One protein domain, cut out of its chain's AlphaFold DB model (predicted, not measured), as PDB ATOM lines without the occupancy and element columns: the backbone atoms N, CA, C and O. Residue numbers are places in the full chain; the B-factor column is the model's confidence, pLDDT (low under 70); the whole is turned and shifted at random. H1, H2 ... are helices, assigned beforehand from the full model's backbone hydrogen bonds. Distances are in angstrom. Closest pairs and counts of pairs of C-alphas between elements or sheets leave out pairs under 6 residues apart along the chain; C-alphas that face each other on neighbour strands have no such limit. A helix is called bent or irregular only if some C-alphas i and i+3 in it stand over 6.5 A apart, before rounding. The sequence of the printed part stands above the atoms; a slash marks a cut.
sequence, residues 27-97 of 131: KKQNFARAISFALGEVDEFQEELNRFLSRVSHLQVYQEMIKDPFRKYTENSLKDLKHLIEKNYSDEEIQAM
ATOM      1  N   LYS A  27     155.425 188.148 286.481       72.19
ATOM      2  CA  LYS A  27     154.770 188.381 285.178       72.19
ATOM      3  C   LYS A  27     153.458 187.602 285.028       72.19
ATOM      4  O   LYS A  27     152.471 188.165 284.570       72.19
ATOM      5  N   LYS A  28     153.421 186.350 285.496       73.81
ATOM      6  CA  LYS A  28     152.227 185.491 285.479       73.81
ATOM      7  C   LYS A  28     151.081 186.056 286.325       73.81
ATOM      8  O   LYS A  28     149.933 186.028 285.897       73.81
ATOM      9  N   GLN A  29     151.384 186.628 287.491       76.94
ATOM     10  CA  GLN A  29     150.383 187.295 288.332       76.94
ATOM     11  C   GLN A  29     149.879 188.596 287.702       76.94
ATOM     12  O   GLN A  29     148.679 188.858 287.733       76.94
ATOM     13  N   ASN A  30     150.761 189.389 287.092       73.56
ATOM     14  CA  ASN A  30     150.349 190.591 286.361       73.56
ATOM     15  C   ASN A  30     149.471 190.249 285.152       73.56
ATOM     16  O   ASN A  30     148.494 190.946 284.896       73.56
ATOM     17  N   PHE A  31     149.768 189.148 284.462       75.75
ATOM     18  CA  PHE A  31     148.959 188.628 283.362       75.75
ATOM     19  C   PHE A  31     147.570 188.173 283.827       75.75
ATOM     20  O   PHE A  31     146.566 188.621 283.284       75.75
ATOM     21  N   ALA A  32     147.489 187.382 284.899       77.62
ATOM     22  CA  ALA A  32     146.206 186.979 285.479       77.62
ATOM     23  C   ALA A  32     145.373 188.185 285.953       77.62
ATOM     24  O   ALA A  32     144.160 188.234 285.749       77.62
ATOM     25  N   ARG A  33     146.021 189.198 286.543       76.44
ATOM     26  CA  ARG A  33     145.356 190.455 286.917       76.44
ATOM     27  C   ARG A  33     144.862 191.220 285.692       76.44
ATOM     28  O   ARG A  33     143.764 191.754 285.745       76.44
ATOM     29  N   ALA A  34     145.631 191.258 284.605       78.12
ATOM     30  CA  ALA A  34     145.214 191.893 283.356       78.12
ATOM     31  C   ALA A  34     143.946 191.257 282.778       78.12
ATOM     32  O   ALA A  34     143.013 191.980 282.445       78.12
ATOM     33  N   ILE A  35     143.882 189.922 282.754       78.94
ATOM     34  CA  ILE A  35     142.676 189.176 282.368       78.94
ATOM     35  C   ILE A  35     141.507 189.551 283.279       78.94
ATOM     36  O   ILE A  35     140.438 189.910 282.796       78.94
ATOM     37  N   SER A  36     141.712 189.534 284.600       79.81
ATOM     38  CA  SER A  36     140.663 189.888 285.561       79.81
ATOM     39  C   SER A  36     140.153 191.321 285.383       79.81
ATOM     40  O   SER A  36     138.954 191.554 285.520       79.81
ATOM     41  N   PHE A  37     141.030 192.276 285.062       78.50
ATOM     42  CA  PHE A  37     140.614 193.645 284.764       78.50
ATOM     43  C   PHE A  37     139.821 193.729 283.465       78.50
ATOM     44  O   PHE A  37     138.757 194.337 283.468       78.50
ATOM     45  N   ALA A  38     140.288 193.080 282.397       79.50
ATOM     46  CA  ALA A  38     139.576 193.051 281.126       79.50
ATOM     47  C   ALA A  38     138.174 192.434 281.275       79.50
ATOM     48  O   ALA A  38     137.210 192.984 280.756       79.50
ATOM     49  N   LEU A  39     138.029 191.347 282.042       83.88
ATOM     50  CA  LEU A  39     136.719 190.758 282.340       83.88
ATOM     51  C   LEU A  39     135.814 191.712 283.123       83.88
ATOM     52  O   LEU A  39     134.646 191.860 282.773       83.88
ATOM     53  N   GLY A  40     136.363 192.401 284.127       82.56
ATOM     54  CA  GLY A  40     135.624 193.418 284.872       82.56
ATOM     55  C   GLY A  40     135.122 194.558 283.982       82.56
ATOM     56  O   GLY A  40     133.975 194.968 284.113       82.56
ATOM     57  N   GLU A  41     135.935 195.026 283.030       80.69
ATOM     58  CA  GLU A  41     135.515 196.045 282.055       80.69
ATOM     59  C   GLU A  41     134.384 195.545 281.141       80.69
ATOM     60  O   GLU A  41     133.470 196.304 280.814       80.69
ATOM     61  N   VAL A  42     134.399 194.263 280.756       87.69
ATOM     62  CA  VAL A  42     133.306 193.660 279.976       87.69
ATOM     63  C   VAL A  42     132.012 193.593 280.789       87.69
ATOM     64  O   VAL A  42     130.940 193.867 280.248       87.69
ATOM     65  N   ASP A  43     132.094 193.251 282.075       86.50
ATOM     66  CA  ASP A  43     130.926 193.211 282.958       86.50
ATOM     67  C   ASP A  43     130.347 194.618 283.190       86.50
ATOM     68  O   ASP A  43     129.138 194.810 283.047       86.50
ATOM     69  N   GLU A  44     131.197 195.623 283.436       83.69
ATOM     70  CA  GLU A  44     130.781 197.031 283.540       83.69
ATOM     71  C   GLU A  44     130.091 197.512 282.249       83.69
ATOM     72  O   GLU A  44     129.030 198.144 282.293       83.69
ATOM     73  N   PHE A  45     130.639 197.164 281.080       88.25
ATOM     74  CA  PHE A  45     130.010 197.476 279.797       88.25
ATOM     75  C   PHE A  45     128.647 196.788 279.636       88.25
ATOM     76  O   PHE A  45     127.692 197.405 279.158       88.25
ATOM     77  N   GLN A  46     128.530 195.522 280.045       88.94
ATOM     78  CA  GLN A  46     127.274 194.778 279.980       88.94
ATOM     79  C   GLN A  46     126.193 195.411 280.875       88.94
ATOM     80  O   GLN A  46     125.026 195.473 280.479       88.94
ATOM     81  N   GLU A  47     126.558 195.927 282.051       91.12
ATOM     82  CA  GLU A  47     125.636 196.679 282.907       91.12
ATOM     83  C   GLU A  47     125.139 197.969 282.243       91.12
ATOM     84  O   GLU A  47     123.930 198.217 282.208       91.12
ATOM     85  N   GLU A  48     126.041 198.778 281.685       90.62
ATOM     86  CA  GLU A  48     125.668 200.026 281.006       90.62
ATOM     87  C   GLU A  48     124.828 199.775 279.750       90.62
ATOM     88  O   GLU A  48     123.847 200.481 279.498       90.62
ATOM     89  N   LEU A  49     125.133 198.712 279.005       89.00
ATOM     90  CA  LEU A  49     124.307 198.258 277.896       89.00
ATOM     91  C   LEU A  49     122.884 197.934 278.364       89.00
ATOM     92  O   LEU A  49     121.919 198.419 277.776       89.00
ATOM     93  N   ASN A  50     122.728 197.163 279.441       89.69
ATOM     94  CA  ASN A  50     121.408 196.827 279.979       89.69
ATOM     95  C   ASN A  50     120.633 198.078 280.418       89.69
ATOM     96  O   ASN A  50     119.436 198.195 280.142       89.69
ATOM     97  N   ARG A  51     121.313 199.050 281.044       93.25
ATOM     98  CA  ARG A  51     120.717 200.349 281.400       93.25
ATOM     99  C   ARG A  51     120.259 201.111 280.162       93.25
ATOM    100  O   ARG A  51     119.146 201.637 280.154       93.25
ATOM    101  N   PHE A  52     121.076 201.159 279.112       90.38
ATOM    102  CA  PHE A  52     120.708 201.773 277.839       90.38
ATOM    103  C   PHE A  52     119.476 201.097 277.227       90.38
ATOM    104  O   PHE A  52     118.507 201.785 276.904       90.38
ATOM    105  N   LEU A  53     119.467 199.764 277.140       89.19
ATOM    106  CA  LEU A  53     118.352 199.010 276.563       89.19
ATOM    107  C   LEU A  53     117.051 199.234 277.338       89.19
ATOM    108  O   LEU A  53     116.007 199.445 276.726       89.19
ATOM    109  N   SER A  54     117.115 199.280 278.670       90.19
ATOM    110  CA  SER A  54     115.961 199.627 279.506       90.19
ATOM    111  C   SER A  54     115.456 201.052 279.270       90.19
ATOM    112  O   SER A  54     114.269 201.311 279.451       90.19
ATOM    113  N   ARG A  55     116.330 201.994 278.901       92.62
ATOM    114  CA  ARG A  55     115.922 203.371 278.598       92.62
ATOM    115  C   ARG A  55     115.260 203.475 277.237       92.62
ATOM    116  O   ARG A  55     114.312 204.233 277.115       92.62
ATOM    117  N   VAL A  56     115.718 202.730 276.232       90.69
ATOM    118  CA  VAL A  56     115.170 202.802 274.863       90.69
ATOM    119  C   VAL A  56     114.026 201.819 274.604       90.69
ATOM    120  O   VAL A  56     113.377 201.901 273.564       90.69
ATOM    121  N   SER A  57     113.727 200.923 275.548       88.88
ATOM    122  CA  SER A  57     112.730 199.858 275.383       88.88
ATOM    123  C   SER A  57     111.309 200.348 275.110       88.88
ATOM    124  O   SER A  57     110.500 199.575 274.609       88.88
ATOM    125  N   HIS A  58     110.989 201.598 275.443       90.25
ATOM    126  CA  HIS A  58     109.679 202.202 275.190       90.25
ATOM    127  C   HIS A  58     109.489 202.659 273.731       90.25
ATOM    128  O   HIS A  58     108.368 202.959 273.332       90.25
ATOM    129  N   LEU A  59     110.559 202.736 272.930       91.25
ATOM    130  CA  LEU A  59     110.484 203.209 271.549       91.25
ATOM    131  C   LEU A  59     109.954 202.102 270.624       91.25
ATOM    132  O   LEU A  59     110.561 201.036 270.517       91.25
ATOM    133  N   GLN A  60     108.870 202.378 269.893       89.06
ATOM    134  CA  GLN A  60     108.238 201.414 268.977       89.06
ATOM    135  C   GLN A  60     109.217 200.902 267.907       89.06
ATOM    136  O   GLN A  60     109.336 199.701 267.694       89.06
ATOM    137  N   VAL A  61     109.986 201.802 267.284       87.12
ATOM    138  CA  VAL A  61     111.001 201.439 266.275       87.12
ATOM    139  C   VAL A  61     112.061 200.509 266.864       87.12
ATOM    140  O   VAL A  61     112.503 199.567 266.208       87.12
ATOM    141  N   TYR A  62     112.452 200.743 268.120       87.56
ATOM    142  CA  TYR A  62     113.396 199.867 268.797       87.56
ATOM    143  C   TYR A  62     112.800 198.470 268.995       87.56
ATOM    144  O   TYR A  62     113.476 197.494 268.683       87.56
ATOM    145  N   GLN A  63     111.546 198.362 269.449       87.12
ATOM    146  CA  GLN A  63     110.895 197.065 269.656       87.12
ATOM    147  C   GLN A  63     110.712 196.266 268.361       87.12
ATOM    148  O   GLN A  63     111.017 195.079 268.352       87.12
ATOM    149  N   GLU A  64     110.257 196.916 267.291       86.88
ATOM    150  CA  GLU A  64     109.870 196.241 266.044       86.88
ATOM    151  C   GLU A  64     111.063 195.899 265.142       86.88
ATOM    152  O   GLU A  64     111.021 194.919 264.403       86.88
ATOM    153  N   MET A  65     112.132 196.707 265.161       83.50
ATOM    154  CA  MET A  65     113.206 196.593 264.161       83.50
ATOM    155  C   MET A  65     114.599 196.363 264.741       83.50
ATOM    156  O   MET A  65     115.458 195.815 264.053       83.50
ATOM    157  N   ILE A  66     114.860 196.807 265.972       84.31
ATOM    158  CA  ILE A  66     116.232 196.890 266.495       84.31
ATOM    159  C   ILE A  66     116.480 195.842 267.577       84.31
ATOM    160  O   ILE A  66     117.531 195.210 267.568       84.31
ATOM    161  N   LYS A  67     115.530 195.630 268.492       86.12
ATOM    162  CA  LYS A  67     115.701 194.867 269.735       86.12
ATOM    163  C   LYS A  67     116.321 193.490 269.519       86.12
ATOM    164  O   LYS A  67     117.385 193.223 270.068       86.12
ATOM    165  N   ASP A  68     115.681 192.635 268.731       86.00
ATOM    166  CA  ASP A  68     116.109 191.245 268.548       86.00
ATOM    167  C   ASP A  68     117.431 191.098 267.775       86.00
ATOM    168  O   ASP A  68     118.333 190.420 268.285       86.00
ATOM    169  N   PRO A  69     117.626 191.732 266.597       86.56
ATOM    170  CA  PRO A  69     118.898 191.635 265.884       86.56
ATOM    171  C   PRO A  69     120.050 192.260 266.676       86.56
ATOM    172  O   PRO A  69     121.136 191.680 266.728       86.56
ATOM    173  N   PHE A  70     119.812 193.393 267.346       86.12
ATOM    174  CA  PHE A  70     120.813 194.040 268.188       86.12
ATOM    175  C   PHE A  70     121.182 193.163 269.384       86.12
ATOM    176  O   PHE A  70     122.357 192.879 269.592       86.12
ATOM    177  N   ARG A  71     120.191 192.658 270.129       86.81
ATOM    178  CA  ARG A  71     120.427 191.813 271.304       86.81
ATOM    179  C   ARG A  71     121.219 190.562 270.943       86.81
ATOM    180  O   ARG A  71     122.231 190.289 271.579       86.81
ATOM    181  N   LYS A  72     120.818 189.851 269.885       87.19
ATOM    182  CA  LYS A  72     121.516 188.645 269.425       87.19
ATOM    183  C   LYS A  72     122.958 188.941 269.006       87.19
ATOM    184  O   LYS A  72     123.863 188.181 269.344       87.19
ATOM    185  N   TYR A  73     123.182 190.031 268.274       88.19
ATOM    186  CA  TYR A  73     124.525 190.436 267.861       88.19
ATOM    187  C   TYR A  73     125.409 190.784 269.063       88.19
ATOM    188  O   TYR A  73     126.540 190.303 269.160       88.19
ATOM    189  N   THR A  74     124.893 191.586 269.994       87.25
ATOM    190  CA  THR A  74     125.662 192.054 271.147       87.25
ATOM    191  C   THR A  74     125.921 190.944 272.160       87.25
ATOM    192  O   THR A  74     127.038 190.845 272.656       87.25
ATOM    193  N   GLU A  75     124.955 190.061 272.427       87.56
ATOM    194  CA  GLU A  75     125.152 188.898 273.307       87.56
ATOM    195  C   GLU A  75     126.231 187.951 272.762       87.56
ATOM    196  O   GLU A  75     127.111 187.529 273.514       87.56
ATOM    197  N   ASN A  76     126.222 187.673 271.454       87.69
ATOM    198  CA  ASN A  76     127.263 186.858 270.824       87.69
ATOM    199  C   ASN A  76     128.627 187.552 270.871       87.69
ATOM    200  O   ASN A  76     129.609 186.939 271.271       87.69
ATOM    201  N   SER A  77     128.675 188.847 270.554       87.56
ATOM    202  CA  SER A  77     129.922 189.620 270.566       87.56
ATOM    203  C   SER A  77     130.539 189.697 271.969       87.56
ATOM    204  O   SER A  77     131.752 189.577 272.115       87.56
ATOM    205  N   LEU A  78     129.720 189.842 273.018       89.62
ATOM    206  CA  LEU A  78     130.181 189.816 274.410       89.62
ATOM    207  C   LEU A  78     130.675 188.432 274.826       89.62
ATOM    208  O   LEU A  78     131.687 188.324 275.517       89.62
ATOM    209  N   LYS A  79     129.985 187.372 274.397       87.56
ATOM    210  CA  LYS A  79     130.410 185.994 274.647       87.56
ATOM    211  C   LYS A  79     131.756 185.693 273.985       87.56
ATOM    212  O   LYS A  79     132.638 185.138 274.638       87.56
ATOM    213  N   ASP A  80     131.925 186.095 272.729       84.00
ATOM    214  CA  ASP A  80     133.168 185.908 271.982       84.00
ATOM    215  C   ASP A  80     134.309 186.715 272.609       84.00
ATOM    216  O   ASP A  80     135.412 186.200 272.784       84.00
ATOM    217  N   LEU A  81     134.035 187.952 273.037       84.56
ATOM    218  CA  LEU A  81     135.005 188.788 273.742       84.56
ATOM    219  C   LEU A  81     135.468 188.144 275.058       84.56
ATOM    220  O   LEU A  81     136.673 188.048 275.285       84.56
ATOM    221  N   LYS A  82     134.541 187.645 275.891       86.50
ATOM    222  CA  LYS A  82     134.884 186.909 277.124       86.50
ATOM    223  C   LYS A  82     135.742 185.682 276.810       86.50
ATOM    224  O   LYS A  82     136.784 185.494 277.427       86.50
ATOM    225  N   HIS A  83     135.378 184.911 275.785       84.31
ATOM    226  CA  HIS A  83     136.152 183.743 275.367       84.31
ATOM    227  C   HIS A  83     137.579 184.091 274.908       84.31
ATOM    228  O   HIS A  83     138.529 183.397 275.265       84.31
ATOM    229  N   LEU A  84     137.754 185.177 274.149       79.50
ATOM    230  CA  LEU A  84     139.072 185.641 273.701       79.50
ATOM    231  C   LEU A  84     139.960 186.126 274.854       79.50
ATOM    232  O   LEU A  84     141.184 186.026 274.750       79.50
ATOM    233  N   ILE A  85     139.350 186.637 275.927       82.94
ATOM    234  CA  ILE A  85     140.028 187.070 277.156       82.94
ATOM    235  C   ILE A  85     140.361 185.877 278.070       82.94
ATOM    236  O   ILE A  85     141.379 185.900 278.753       82.94
ATOM    237  N   GLU A  86     139.528 184.835 278.097       79.50
ATOM    238  CA  GLU A  86     139.687 183.663 278.978       79.50
ATOM    239  C   GLU A  86     140.400 182.476 278.325       79.50
ATOM    240  O   GLU A  86     140.579 181.439 278.971       79.50
ATOM    241  N   LYS A  87     140.797 182.578 277.050       79.50
ATOM    242  CA  LYS A  87     141.447 181.466 276.350       79.50
ATOM    243  C   LYS A  87     142.673 180.970 277.129       79.50
ATOM    244  O   LYS A  87     143.371 181.741 277.783       79.50
ATOM    245  N   ASN A  88     142.967 179.676 277.036       71.69
ATOM    246  CA  ASN A  88     144.147 179.101 277.683       71.69
ATOM    247  C   ASN A  88     145.423 179.645 277.025       71.69
ATOM    248  O   ASN A  88     145.822 179.166 275.964       71.69
ATOM    249  N   TYR A  89     146.035 180.649 277.647       75.31
ATOM    250  CA  TYR A  89     147.285 181.240 277.176       75.31
ATOM    251  C   TYR A  89     148.470 180.316 277.459       75.31
ATOM    252  O   TYR A  89     148.577 179.757 278.555       75.31
ATOM    253  N   SER A  90     149.377 180.183 276.488       76.38
ATOM    254  CA  SER A  90     150.634 179.457 276.693       76.38
ATOM    255  C   SER A  90     151.587 180.242 277.599       76.38
ATOM    256  O   SER A  90     151.498 181.467 277.728       76.38
ATOM    257  N   ASP A  91     152.546 179.550 278.221       70.81
ATOM    258  CA  ASP A  91     153.578 180.231 279.007       70.81
ATOM    259  C   ASP A  91     154.437 181.165 278.119       70.81
ATOM    260  O   ASP A  91     154.902 182.192 278.617       70.81
ATOM    261  N   GLU A  92     154.591 180.902 276.810       72.56
ATOM    262  CA  GLU A  92     155.246 181.850 275.892       72.56
ATOM    263  C   GLU A  92     154.418 183.124 275.687       72.56
ATOM    264  O   GLU A  92     154.980 184.215 275.760       72.56
ATOM    265  N   GLU A  93     153.099 183.018 275.489       65.69
ATOM    266  CA  GLU A  93     152.203 184.180 275.362       65.69
ATOM    267  C   GLU A  93     152.211 185.036 276.641       65.69
ATOM    268  O   GLU A  93     152.249 186.268 276.578       65.69
ATOM    269  N   ILE A  94     152.254 184.391 277.812       68.75
ATOM    270  CA  ILE A  94     152.339 185.063 279.118       68.75
ATOM    271  C   ILE A  94     153.677 185.801 279.273       68.75
ATOM    272  O   ILE A  94     153.727 186.918 279.797       68.75
ATOM    273  N   GLN A  95     154.782 185.196 278.828       67.75
ATOM    274  CA  GLN A  95     156.116 185.803 278.902       67.75
ATOM    275  C   GLN A  95     156.336 186.897 277.854       67.75
ATOM    276  O   GLN A  95     157.085 187.846 278.122       67.75
ATOM    277  N   ALA A  96     155.666 186.773 276.707       67.81
ATOM    278  CA  ALA A  96     155.691 187.703 275.589       67.81
ATOM    279  C   ALA A  96     154.767 188.912 275.773       67.81
ATOM    280  O   ALA A  96     154.682 189.710 274.839       67.81
ATOM    281  N   MET A  97     154.106 189.072 276.937       63.12
ATOM    282  CA  MET A  97     153.246 190.228 277.224       63.12
ATOM    283  C   MET A  97     153.943 191.516 276.743       63.12
ATOM    284  O   MET A  97     154.976 191.896 277.314       63.12
TER     285      MET A  97
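What this domain is: This is residues 27 to 97 of the 131 residues of an uncharacterized protein of Bacillus licheniformis (UniProt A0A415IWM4). What shape would a first look show? A long helical hairpin: H1 and H2 are side by side and run opposite ways, joined by a tight link at one end of the rod. At the other end of the rod, residues 87 to 90 follow H2, and the short helix H3 packs on residues 27 to 31 of H1. What is it made of? The printed part has 71 residues with three named helices, in the order H1, H2, H3, and no named strand; the class is all helix. How spread out is it? It is only just loose, close to extended, with a radius of gyration of the C-alphas of 16.6 A, and it spans 51 by 18 by 12 A.

How they stand to each other: What stands beside the longest helix, H1, residues 27 to 56? H2, residues 60 to 86, touches it, with the C-alphas of Ile 35 and Ile 85 closest at 6.2 A. The two form a helical hairpin at a shallow tilt of 6 degrees, opposite ways. Where is H3, residues 91 to 95? It touches H1 at residues 27 to 31 alone, the closest C-alphas being those of Lys 28 and Ile 94, 6.4 A apart, while H2 and H3 are apart. How do the backbones run? In H1 and H3 every O i to N i+4 pair is within hydrogen-bond range; in H2 it is 20 of 23.

Where its parts are: Where does H1 lie? It runs 43.4 A from C-alpha 27 at (154.770, 188.381, 285.178) to C-alpha 56 at (115.170, 202.802, 274.863). How does H2 run? It is 37.5 A long and irregular, with C-alphas 65 and 68 7.5 A apart and a kink of 61 degrees near residue 67. Where does H3 end? It ends at C-alpha 95, (156.116, 185.803, 278.902), 6.1 A from its first C-alpha.

The domain as a whole: How large is it? The two C-alphas farthest apart, those of Gln 60 and Glu 92, are 51.4 A apart. Is the printed part whole? It has no cut, and both links, H1 to H2 and H2 to H3, are tight. Where is confidence low? The mean pLDDT of the printed part is 82.8, and residues 93 to 97 are under 70.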